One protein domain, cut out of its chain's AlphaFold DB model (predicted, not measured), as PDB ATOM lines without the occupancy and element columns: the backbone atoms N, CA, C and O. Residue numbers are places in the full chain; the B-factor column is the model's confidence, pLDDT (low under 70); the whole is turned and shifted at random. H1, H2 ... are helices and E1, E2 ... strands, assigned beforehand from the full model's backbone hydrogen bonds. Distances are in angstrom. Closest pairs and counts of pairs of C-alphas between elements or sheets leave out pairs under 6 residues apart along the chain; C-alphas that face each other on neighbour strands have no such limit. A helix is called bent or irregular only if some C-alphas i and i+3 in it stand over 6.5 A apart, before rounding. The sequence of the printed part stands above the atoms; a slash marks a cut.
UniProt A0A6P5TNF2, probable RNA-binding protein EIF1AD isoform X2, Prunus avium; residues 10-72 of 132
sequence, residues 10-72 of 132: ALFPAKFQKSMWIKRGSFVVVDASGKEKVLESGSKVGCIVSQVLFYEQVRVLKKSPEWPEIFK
ATOM      1  N   ALA A  10     156.301  85.331 164.955       88.62
ATOM      2  CA  ALA A  10     155.239  84.559 165.584       88.62
ATOM      3  C   ALA A  10     155.436  83.057 165.354       88.62
ATOM      4  O   ALA A  10     155.868  82.634 164.280       88.62
ATOM      5  N   LEU A  11     155.093  82.255 166.360       88.81
ATOM      6  CA  LEU A  11     154.989  80.808 166.256       88.81
ATOM      7  C   LEU A  11     153.656  80.446 165.617       88.81
ATOM      8  O   LEU A  11     152.593  80.869 166.077       88.81
ATOM      9  N   PHE A  12     153.721  79.616 164.583       89.56
ATOM     10  CA  PHE A  12     152.540  78.990 164.019       89.56
ATOM     11  C   PHE A  12     152.301  77.643 164.714       89.56
ATOM     12  O   PHE A  12     153.178  76.774 164.630       89.56
ATOM     13  N   PRO A  13     151.173  77.449 165.430       89.38
ATOM     14  CA  PRO A  13     150.946  76.224 166.185       89.38
ATOM     15  C   PRO A  13     151.038  74.976 165.305       89.38
ATOM     16  O   PRO A  13     150.408  74.894 164.251       89.38
ATOM     17  N   ALA A  14     151.771  73.966 165.780       89.81
ATOM     18  CA  ALA A  14     152.044  72.742 165.020       89.81
ATOM     19  C   ALA A  14     150.773  72.011 164.554       89.81
ATOM     20  O   ALA A  14     150.754  71.406 163.484       89.81
ATOM     21  N   LYS A  15     149.681  72.124 165.322       87.06
ATOM     22  CA  LYS A  15     148.371  71.543 164.988       87.06
ATOM     23  C   LYS A  15     147.819  72.038 163.648       87.06
ATOM     24  O   LYS A  15     147.112  71.293 162.984       87.06
ATOM     25  N   PHE A  16     148.169  73.256 163.233       84.69
ATOM     26  CA  PHE A  16     147.667  73.866 162.003       84.69
ATOM     27  C   PHE A  16     148.592  73.673 160.795       84.69
ATOM     28  O   PHE A  16     148.194  73.973 159.676       84.69
ATOM     29  N   GLN A  17     149.799  73.128 160.980       83.62
ATOM     30  CA  GLN A  17     150.799  73.021 159.908       83.62
ATOM     31  C   GLN A  17     150.382  72.104 158.749       83.62
ATOM     32  O   GLN A  17     150.883  72.270 157.642       83.62
ATOM     33  N   LYS A  18     149.486  71.137 158.991       86.56
ATOM     34  CA  LYS A  18     149.002  70.193 157.963       86.56
ATOM     35  C   LYS A  18     147.703  70.624 157.288       86.56
ATOM     36  O   LYS A  18     147.406  70.141 156.204       86.56
ATOM     37  N   SER A  19     146.929  71.485 157.942       86.44
ATOM     38  CA  SER A  19     145.576  71.844 157.503       86.44
ATOM     39  C   SER A  19     145.486  73.269 156.969       86.44
ATOM     40  O   SER A  19     144.534  73.587 156.269       86.44
ATOM     41  N   MET A  20     146.460  74.125 157.286       88.25
ATOM     42  CA  MET A  20     146.446  75.531 156.905       88.25
ATOM     43  C   MET A  20     147.701  75.908 156.125       88.25
ATOM     44  O   MET A  20     148.823  75.685 156.582       88.25
ATOM     45  N   TRP A  21     147.503  76.577 154.990       87.75
ATOM     46  CA  TRP A  21     148.570  77.253 154.261       87.75
ATOM     47  C   TRP A  21     148.443  78.765 154.390       87.75
ATOM     48  O   TRP A  21     147.403  79.352 154.103       87.75
ATOM     49  N   ILE A  22     149.532  79.397 154.825       88.94
ATOM     50  CA  ILE A  22     149.641  80.845 154.985       88.94
ATOM     51  C   ILE A  22     150.696  81.329 154.003       88.94
ATOM     52  O   ILE A  22     151.822  80.832 153.994       88.94
ATOM     53  N   LYS A  23     150.337  82.327 153.198       89.62
ATOM     54  CA  LYS A  23     151.250  82.990 152.266       89.62
ATOM     55  C   LYS A  23     151.422  84.459 152.637       89.62
ATOM     56  O   LYS A  23     150.735  84.999 153.505       89.62
ATOM     57  N   ARG A  24     152.343  85.139 151.951       87.88
ATOM     58  CA  ARG A  24     152.471  86.595 152.063       87.88
ATOM     59  C   ARG A  24     151.146  87.253 151.656       87.88
ATOM     60  O   ARG A  24     150.627  86.954 150.586       87.88
ATOM     61  N   GLY A  25     150.623  88.130 152.512       86.25
ATOM     62  CA  GLY A  25     149.329  88.797 152.319       86.25
ATOM     63  C   GLY A  25     148.151  88.123 153.032       86.25
ATOM     64  O   GLY A  25     147.075  88.709 153.093       86.25
ATOM     65  N   SER A  26     148.339  86.934 153.614       89.38
ATOM     66  CA  SER A  26     147.348  86.334 154.511       89.38
ATOM     67  C   SER A  26     147.280  87.099 155.838       89.38
ATOM     68  O   SER A  26     148.311  87.484 156.394       89.38
ATOM     69  N   PHE A  27     146.067  87.280 156.364       91.31
ATOM     70  CA  PHE A  27     145.834  87.891 157.672       91.31
ATOM     71  C   PHE A  27     145.648  86.808 158.732       91.31
ATOM     72  O   PHE A  27     145.000  85.788 158.500       91.31
ATOM     73  N   VAL A  28     146.233  87.026 159.905       91.88
ATOM     74  CA  VAL A  28     146.174  86.090 161.028       91.88
ATOM     75  C   VAL A  28     145.943  86.857 162.321       91.88
ATOM     76  O   VAL A  28     146.450  87.966 162.490       91.88
ATOM     77  N   VAL A  29     145.191  86.253 163.234       90.94
ATOM     78  CA  VAL A  29     145.012  86.742 164.600       90.94
ATOM     79  C   VAL A  29     146.117  86.150 165.454       90.94
ATOM     80  O   VAL A  29     146.336  84.934 165.474       90.94
ATOM     81  N   VAL A  30     146.820  87.021 166.161       89.94
ATOM     82  CA  VAL A  30     147.946  86.668 167.016       89.94
ATOM     83  C   VAL A  30     147.558  86.928 168.461       89.94
ATOM     84  O   VAL A  30     147.054  88.000 168.782       89.94
ATOM     85  N   ASP A  31     147.831  85.962 169.329       88.00
ATOM     86  CA  ASP A  31     147.736  86.158 170.766       88.00
ATOM     87  C   ASP A  31     148.956  86.953 171.258       88.00
ATOM     88  O   ASP A  31     150.111  86.523 171.126       88.00
ATOM     89  N   ALA A  32     148.688  88.147 171.789       76.62
ATOM     90  CA  ALA A  32     149.691  89.056 172.332       76.62
ATOM     91  C   ALA A  32     150.078  88.724 173.781       76.62
ATOM     92  O   ALA A  32     151.067  89.268 174.269       76.62
ATOM     93  N   SER A  33     149.378  87.796 174.445       73.81
ATOM     94  CA  SER A  33     149.657  87.383 175.833       73.81
ATOM     95  C   SER A  33     151.086  86.849 176.021       73.81
ATOM     96  O   SER A  33     151.640  86.880 177.118       73.81
ATOM     97  N   GLY A  34     151.709  86.361 174.942       65.25
ATOM     98  CA  GLY A  34     153.108  85.936 174.930       65.25
ATOM     99  C   GLY A  34     154.128  87.073 174.802       65.25
ATOM    100  O   GLY A  34     155.282  86.870 175.182       65.25
ATOM    101  N   LYS A  35     153.741  88.259 174.298       68.25
ATOM    102  CA  LYS A  35     154.691  89.346 173.980       68.25
ATOM    103  C   LYS A  35     155.354  89.895 175.243       68.25
ATOM    104  O   LYS A  35     156.559  90.117 175.236       68.25
ATOM    105  N   GLU A  36     154.592  90.055 176.324       63.38
ATOM    106  CA  GLU A  36     155.084  90.580 177.606       63.38
ATOM    107  C   GLU A  36     156.140  89.659 178.234       63.38
ATOM    108  O   GLU A  36     157.263  90.082 178.507       63.38
ATOM    109  N   LYS A  37     155.831  88.362 178.342       61.53
ATOM    110  CA  LYS A  37     156.749  87.349 178.894       61.53
ATOM    111  C   LYS A  37     158.032  87.208 178.079       61.53
ATOM    112  O   LYS A  37     159.085  86.844 178.599       61.53
ATOM    113  N   VAL A  38     157.945  87.469 176.780       61.38
ATOM    114  CA  VAL A  38     159.075  87.363 175.860       61.38
ATOM    115  C   VAL A  38     160.002  88.568 175.956       61.38
ATOM    116  O   VAL A  38     161.218  88.372 175.896       61.38
ATOM    117  N   LEU A  39     159.459  89.771 176.163       63.06
ATOM    118  CA  LEU A  39     160.265  90.960 176.432       63.06
ATOM    119  C   LEU A  39     161.098  90.778 177.709       63.06
ATOM    120  O   LEU A  39     162.278  91.114 177.725       63.06
ATOM    121  N   GLU A  40     160.505  90.166 178.735       68.31
ATOM    122  CA  GLU A  40     161.184  89.832 179.990       68.31
ATOM    123  C   GLU A  40     162.238  88.719 179.820       68.31
ATOM    124  O   GLU A  40     163.306  88.767 180.423       68.31
ATOM    125  N   SER A  41     161.981  87.742 178.942       67.12
ATOM    126  CA  SER A  41     162.867  86.585 178.717       67.12
ATOM    127  C   SER A  41     163.949  86.803 177.645       67.12
ATOM    128  O   SER A  41     164.733  85.893 177.376       67.12
ATOM    129  N   GLY A  42     163.974  87.959 176.973       68.25
ATOM    130  CA  GLY A  42     164.920  88.262 175.890       68.25
ATOM    131  C   GLY A  42     164.756  87.400 174.627       68.25
ATOM    132  O   GLY A  42     165.677  87.311 173.812       68.25
ATOM    133  N   SER A  43     163.608  86.738 174.443       71.06
ATOM    134  CA  SER A  43     163.367  85.878 173.278       71.06
ATOM    135  C   SER A  43     162.940  86.700 172.054       71.06
ATOM    136  O   SER A  43     162.279  87.728 172.161       71.06
ATOM    137  N   LYS A  44     163.311  86.259 170.845       74.50
ATOM    138  CA  LYS A  44     162.977  86.976 169.595       74.50
ATOM    139  C   LYS A  44     161.561  86.670 169.087       74.50
ATOM    140  O   LYS A  44     161.056  87.365 168.204       74.50
ATOM    141  N   VAL A  45     160.933  85.612 169.600       78.94
ATOM    142  CA  VAL A  45     159.623  85.133 169.141       78.94
ATOM    143  C   VAL A  45     158.601  85.347 170.248       78.94
ATOM    144  O   VAL A  45     158.594  84.619 171.234       78.94
ATOM    145  N   GLY A  46     157.774  86.382 170.085       75.50
ATOM    146  CA  GLY A  46     156.877  86.887 171.132       75.50
ATOM    147  C   GLY A  46     155.410  86.520 170.970       75.50
ATOM    148  O   GLY A  46     154.593  86.787 171.840       75.50
ATOM    149  N   CYS A  47     155.056  85.949 169.832       84.31
ATOM    150  CA  CYS A  47     153.683  85.895 169.371       84.31
ATOM    151  C   CYS A  47     153.297  84.462 169.032       84.31
ATOM    152  O   CYS A  47     154.116  83.721 168.493       84.31
ATOM    153  N   ILE A  48     152.047  84.083 169.287       88.19
ATOM    154  CA  ILE A  48     151.501  82.799 168.836       88.19
ATOM    155  C   ILE A  48     150.296  83.087 167.951       88.19
ATOM    156  O   ILE A  48     149.423  83.867 168.317       88.19
ATOM    157  N   VAL A  49     150.249  82.478 166.769       90.50
ATOM    158  CA  VAL A  49     149.079  82.586 165.892       90.50
ATOM    159  C   VAL A  49     147.926  81.800 166.510       90.50
ATOM    160  O   VAL A  49     148.050  80.600 166.728       90.50
ATOM    161  N   SER A  50     146.811  82.474 166.776       89.62
ATOM    162  CA  SER A  50     145.597  81.860 167.320       89.62
ATOM    163  C   SER A  50     144.669  81.386 166.201       89.62
ATOM    164  O   SER A  50     144.201  80.248 166.213       89.62
ATOM    165  N   GLN A  51     144.463  82.229 165.184       89.19
ATOM    166  CA  GLN A  51     143.542  81.948 164.084       89.19
ATOM    167  C   GLN A  51     144.063  82.511 162.760       89.19
ATOM    168  O   GLN A  51     144.721  83.551 162.725       89.19
ATOM    169  N   VAL A  52     143.744  81.835 161.659       91.12
ATOM    170  CA  VAL A  52     143.997  82.320 160.295       91.12
ATOM    171  C   VAL A  52     142.695  82.868 159.728       91.12
ATOM    172  O   VAL A  52     141.674  82.191 159.803       91.12
ATOM    173  N   LEU A  53     142.729  84.091 159.193       91.25
ATOM    174  CA  LEU A  53     141.548  84.749 158.643       91.25
ATOM    175  C   LEU A  53     141.403  84.444 157.152       91.25
ATOM    176  O   LEU A  53     142.341  84.616 156.370       91.25
ATOM    177  N   PHE A  54     140.197  84.045 156.762       90.19
ATOM    178  CA  PHE A  54     139.815  83.837 155.370       90.19
ATOM    179  C   PHE A  54     139.346  85.129 154.698       90.19
ATOM    180  O   PHE A  54     139.059  86.133 155.351       90.19
ATOM    181  N   TYR A  55     139.233  85.088 153.371       88.81
ATOM    182  CA  TYR A  55     138.838  86.234 152.553       88.81
ATOM    183  C   TYR A  55     137.514  86.866 153.002       88.81
ATOM    184  O   TYR A  55     137.446  88.079 153.200       88.81
ATOM    185  N   GLU A  56     136.482  86.055 153.232       90.88
ATOM    186  CA  GLU A  56     135.171  86.537 153.679       90.88
ATOM    187  C   GLU A  56     135.233  87.200 155.055       90.88
ATOM    188  O   GLU A  56     134.710  88.298 155.241       90.88
ATOM    189  N   GLN A  57     135.956  86.594 155.999       90.69
ATOM    190  CA  GLN A  57     136.155  87.165 157.331       90.69
ATOM    191  C   GLN A  57     136.864  88.520 157.233       90.69
ATOM    192  O   GLN A  57     136.416  89.499 157.824       90.69
ATOM    193  N   VAL A  58     137.921  88.618 156.420       90.25
ATOM    194  CA  VAL A  58     138.630  89.883 156.183       90.25
ATOM    195  C   VAL A  58     137.713  90.927 155.538       90.25
ATOM    196  O   VAL A  58     137.791  92.095 155.907       90.25
ATOM    197  N   ARG A  59     136.817  90.551 154.612       89.12
ATOM    198  CA  ARG A  59     135.824  91.478 154.033       89.12
ATOM    199  C   ARG A  59     134.877  92.032 155.091       89.12
ATOM    200  O   ARG A  59     134.603  93.229 155.073       89.12
ATOM    201  N   VAL A  60     134.379  91.182 155.986       90.56
ATOM    202  CA  VAL A  60     133.485  91.597 157.075       90.56
ATOM    203  C   VAL A  60     134.224  92.514 158.046       90.56
ATOM    204  O   VAL A  60     133.728  93.595 158.354       90.56
ATOM    205  N   LEU A  61     135.437  92.141 158.463       89.56
ATOM    206  CA  LEU A  61     136.240  92.962 159.364       89.56
ATOM    207  C   LEU A  61     136.612  94.307 158.729       89.56
ATOM    208  O   LEU A  61     136.484  95.326 159.384       89.56
ATOM    209  N   LYS A  62     136.980  94.360 157.444       87.69
ATOM    210  CA  LYS A  62     137.300  95.624 156.747       87.69
ATOM    211  C   LYS A  62     136.172  96.660 156.777       87.69
ATOM    212  O   LYS A  62     136.459  97.852 156.683       87.69
ATOM    213  N   LYS A  63     134.914  96.215 156.870       87.94
ATOM    214  CA  LYS A  63     133.735  97.087 156.996       87.94
ATOM    215  C   LYS A  63     133.542  97.603 158.424       87.94
ATOM    216  O   LYS A  63     132.837  98.589 158.613       87.94
ATOM    217  N   SER A  64     134.129  96.942 159.418       86.94
ATOM    218  CA  SER A  64     134.034  97.345 160.815       86.94
ATOM    219  C   SER A  64     135.102  98.398 161.162       86.94
ATOM    220  O   SER A  64     136.164  98.457 160.531       86.94
ATOM    221  N   PRO A  65     134.846  99.253 162.169       82.44
ATOM    222  CA  PRO A  65     135.820 100.244 162.628       82.44
ATOM    223  C   PRO A  65     137.035  99.616 163.332       82.44
ATOM    224  O   PRO A  65     138.045 100.288 163.500       82.44
ATOM    225  N   GLU A  66     136.954  98.336 163.703       84.19
ATOM    226  CA  GLU A  66     138.027  97.591 164.373       84.19
ATOM    227  C   GLU A  66     139.175  97.226 163.413       84.19
ATOM    228  O   GLU A  66     140.255  96.832 163.846       84.19
ATOM    229  N   TRP A  67     138.976  97.337 162.092       89.38
ATOM    230  CA  TRP A  67     140.024  96.985 161.138       89.38
ATOM    231  C   TRP A  67     141.147  98.029 161.096       89.38
ATOM    232  O   TRP A  67     140.889  99.178 160.709       89.38
ATOM    233  N   PRO A  68     142.407  97.639 161.382       87.19
ATOM    234  CA  PRO A  68     143.529  98.568 161.414       87.19
ATOM    235  C   PRO A  68     143.716  99.295 160.084       87.19
ATOM    236  O   PRO A  68     143.775  98.684 159.014       87.19
ATOM    237  N   GLU A  69     143.856 100.617 160.150       84.19
ATOM    238  CA  GLU A  69     143.969 101.473 158.968       84.19
ATOM    239  C   GLU A  69     145.202 101.141 158.119       84.19
ATOM    240  O   GLU A  69     145.123 101.101 156.893       84.19
ATOM    241  N   ILE A  70     146.301 100.746 158.769       83.88
ATOM    242  CA  ILE A  70     147.540 100.303 158.113       83.88
ATOM    243  C   ILE A  70     147.286  99.116 157.165       83.88
ATOM    244  O   ILE A  70     147.927  98.999 156.122       83.88
ATOM    245  N   PHE A  71     146.309  98.256 157.472       84.44
ATOM    246  CA  PHE A  71     145.944  97.115 156.629       84.44
ATOM    247  C   PHE A  71     144.981  97.467 155.489       84.44
ATOM    248  O   PHE A  71     144.749  96.633 154.610       84.44
ATOM    249  N   LYS A  72     144.407  98.677 155.475       78.94
ATOM    250  CA  LYS A  72     143.565  99.158 154.367       78.94
ATOM    251  C   LYS A  72     144.409  99.560 153.157       78.94
ATOM    252  O   LYS A  72     143.965  99.365 152.035       78.94
TER     253      LYS A  72
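AT A GLANCE: This is residues 10 to 72 of the 132 residues of the protein "probable RNA-binding protein EIF1AD isoform X2" of Prunus avium (UniProt A0A6P5TNF2). Look for a narrow, bent ribbon of two antiparallel strands, E1 and E2, with a short helix at each end: H1 where E2 begins and H2 where E2 ends. Before the ribbon, residues 10 to 26 make a wide loop with no named element, tied at its start to E2 by a short pairing. The printed part has 63 residues with two named strands and two named helices, in the order E1, H1, E2, H2; the class is mixed, helices and strands. The whole is loose, with a radius of gyration of the C-alphas of 13.5 A and spans of 38 by 30 by 17 A.

HOW THE PARTS SIT: Start at residues 10 to 11, which pair, parallel, with residues 47 to 48 of E2, residues 45 to 53. Go on to E1, residues 27 to 31: it is the antiparallel neighbour of E2, with 130 degrees between their directions. Here N 29 and O 51 are 2.8 A apart and N 53 and O 27 are 2.9 A apart, both within hydrogen-bond range. E2 bends by 62 degrees at residue 50. Next comes H1, residues 33 to 41, irregular but only just: C-alphas 33 and 36 are 6.54 A apart. The closest C-alphas of H1 and E2 are those of Lys 35 and Gly 46, 4.4 A apart. Last is H2, residues 55 to 63, apart from H1; its closest C-alpha to E1 is that of Val 58, 7.6 A from that of Phe 27. In H2 every O i to N i+4 pair is within hydrogen-bond range, in H1 4 of 5.

IN THESE COORDINATES: Find C-alpha 27 at (145.834, 87.891, 157.672); from there E1 runs 13.3 A to residue 31. H1 covers 13.5 A from residue 33 to 41. E2 starts at C-alpha 45, (159.623, 85.133, 169.141), and runs 20.9 A to residue 53. H2 runs 12.8 A from residue 55 to C-alpha 63 at (133.735, 97.087, 156.996).

THE WHOLE: The two C-alphas farthest apart, those of Ser 41 and Lys 63, are 37.8 A apart. The printed part has no cut, and the links E1 to H1, H1 to E2 and E2 to H2 are tight. Read the B-factor column at residues 34 to 42: the model's pLDDT is under 70 there, against a mean of 83.5 for the printed part.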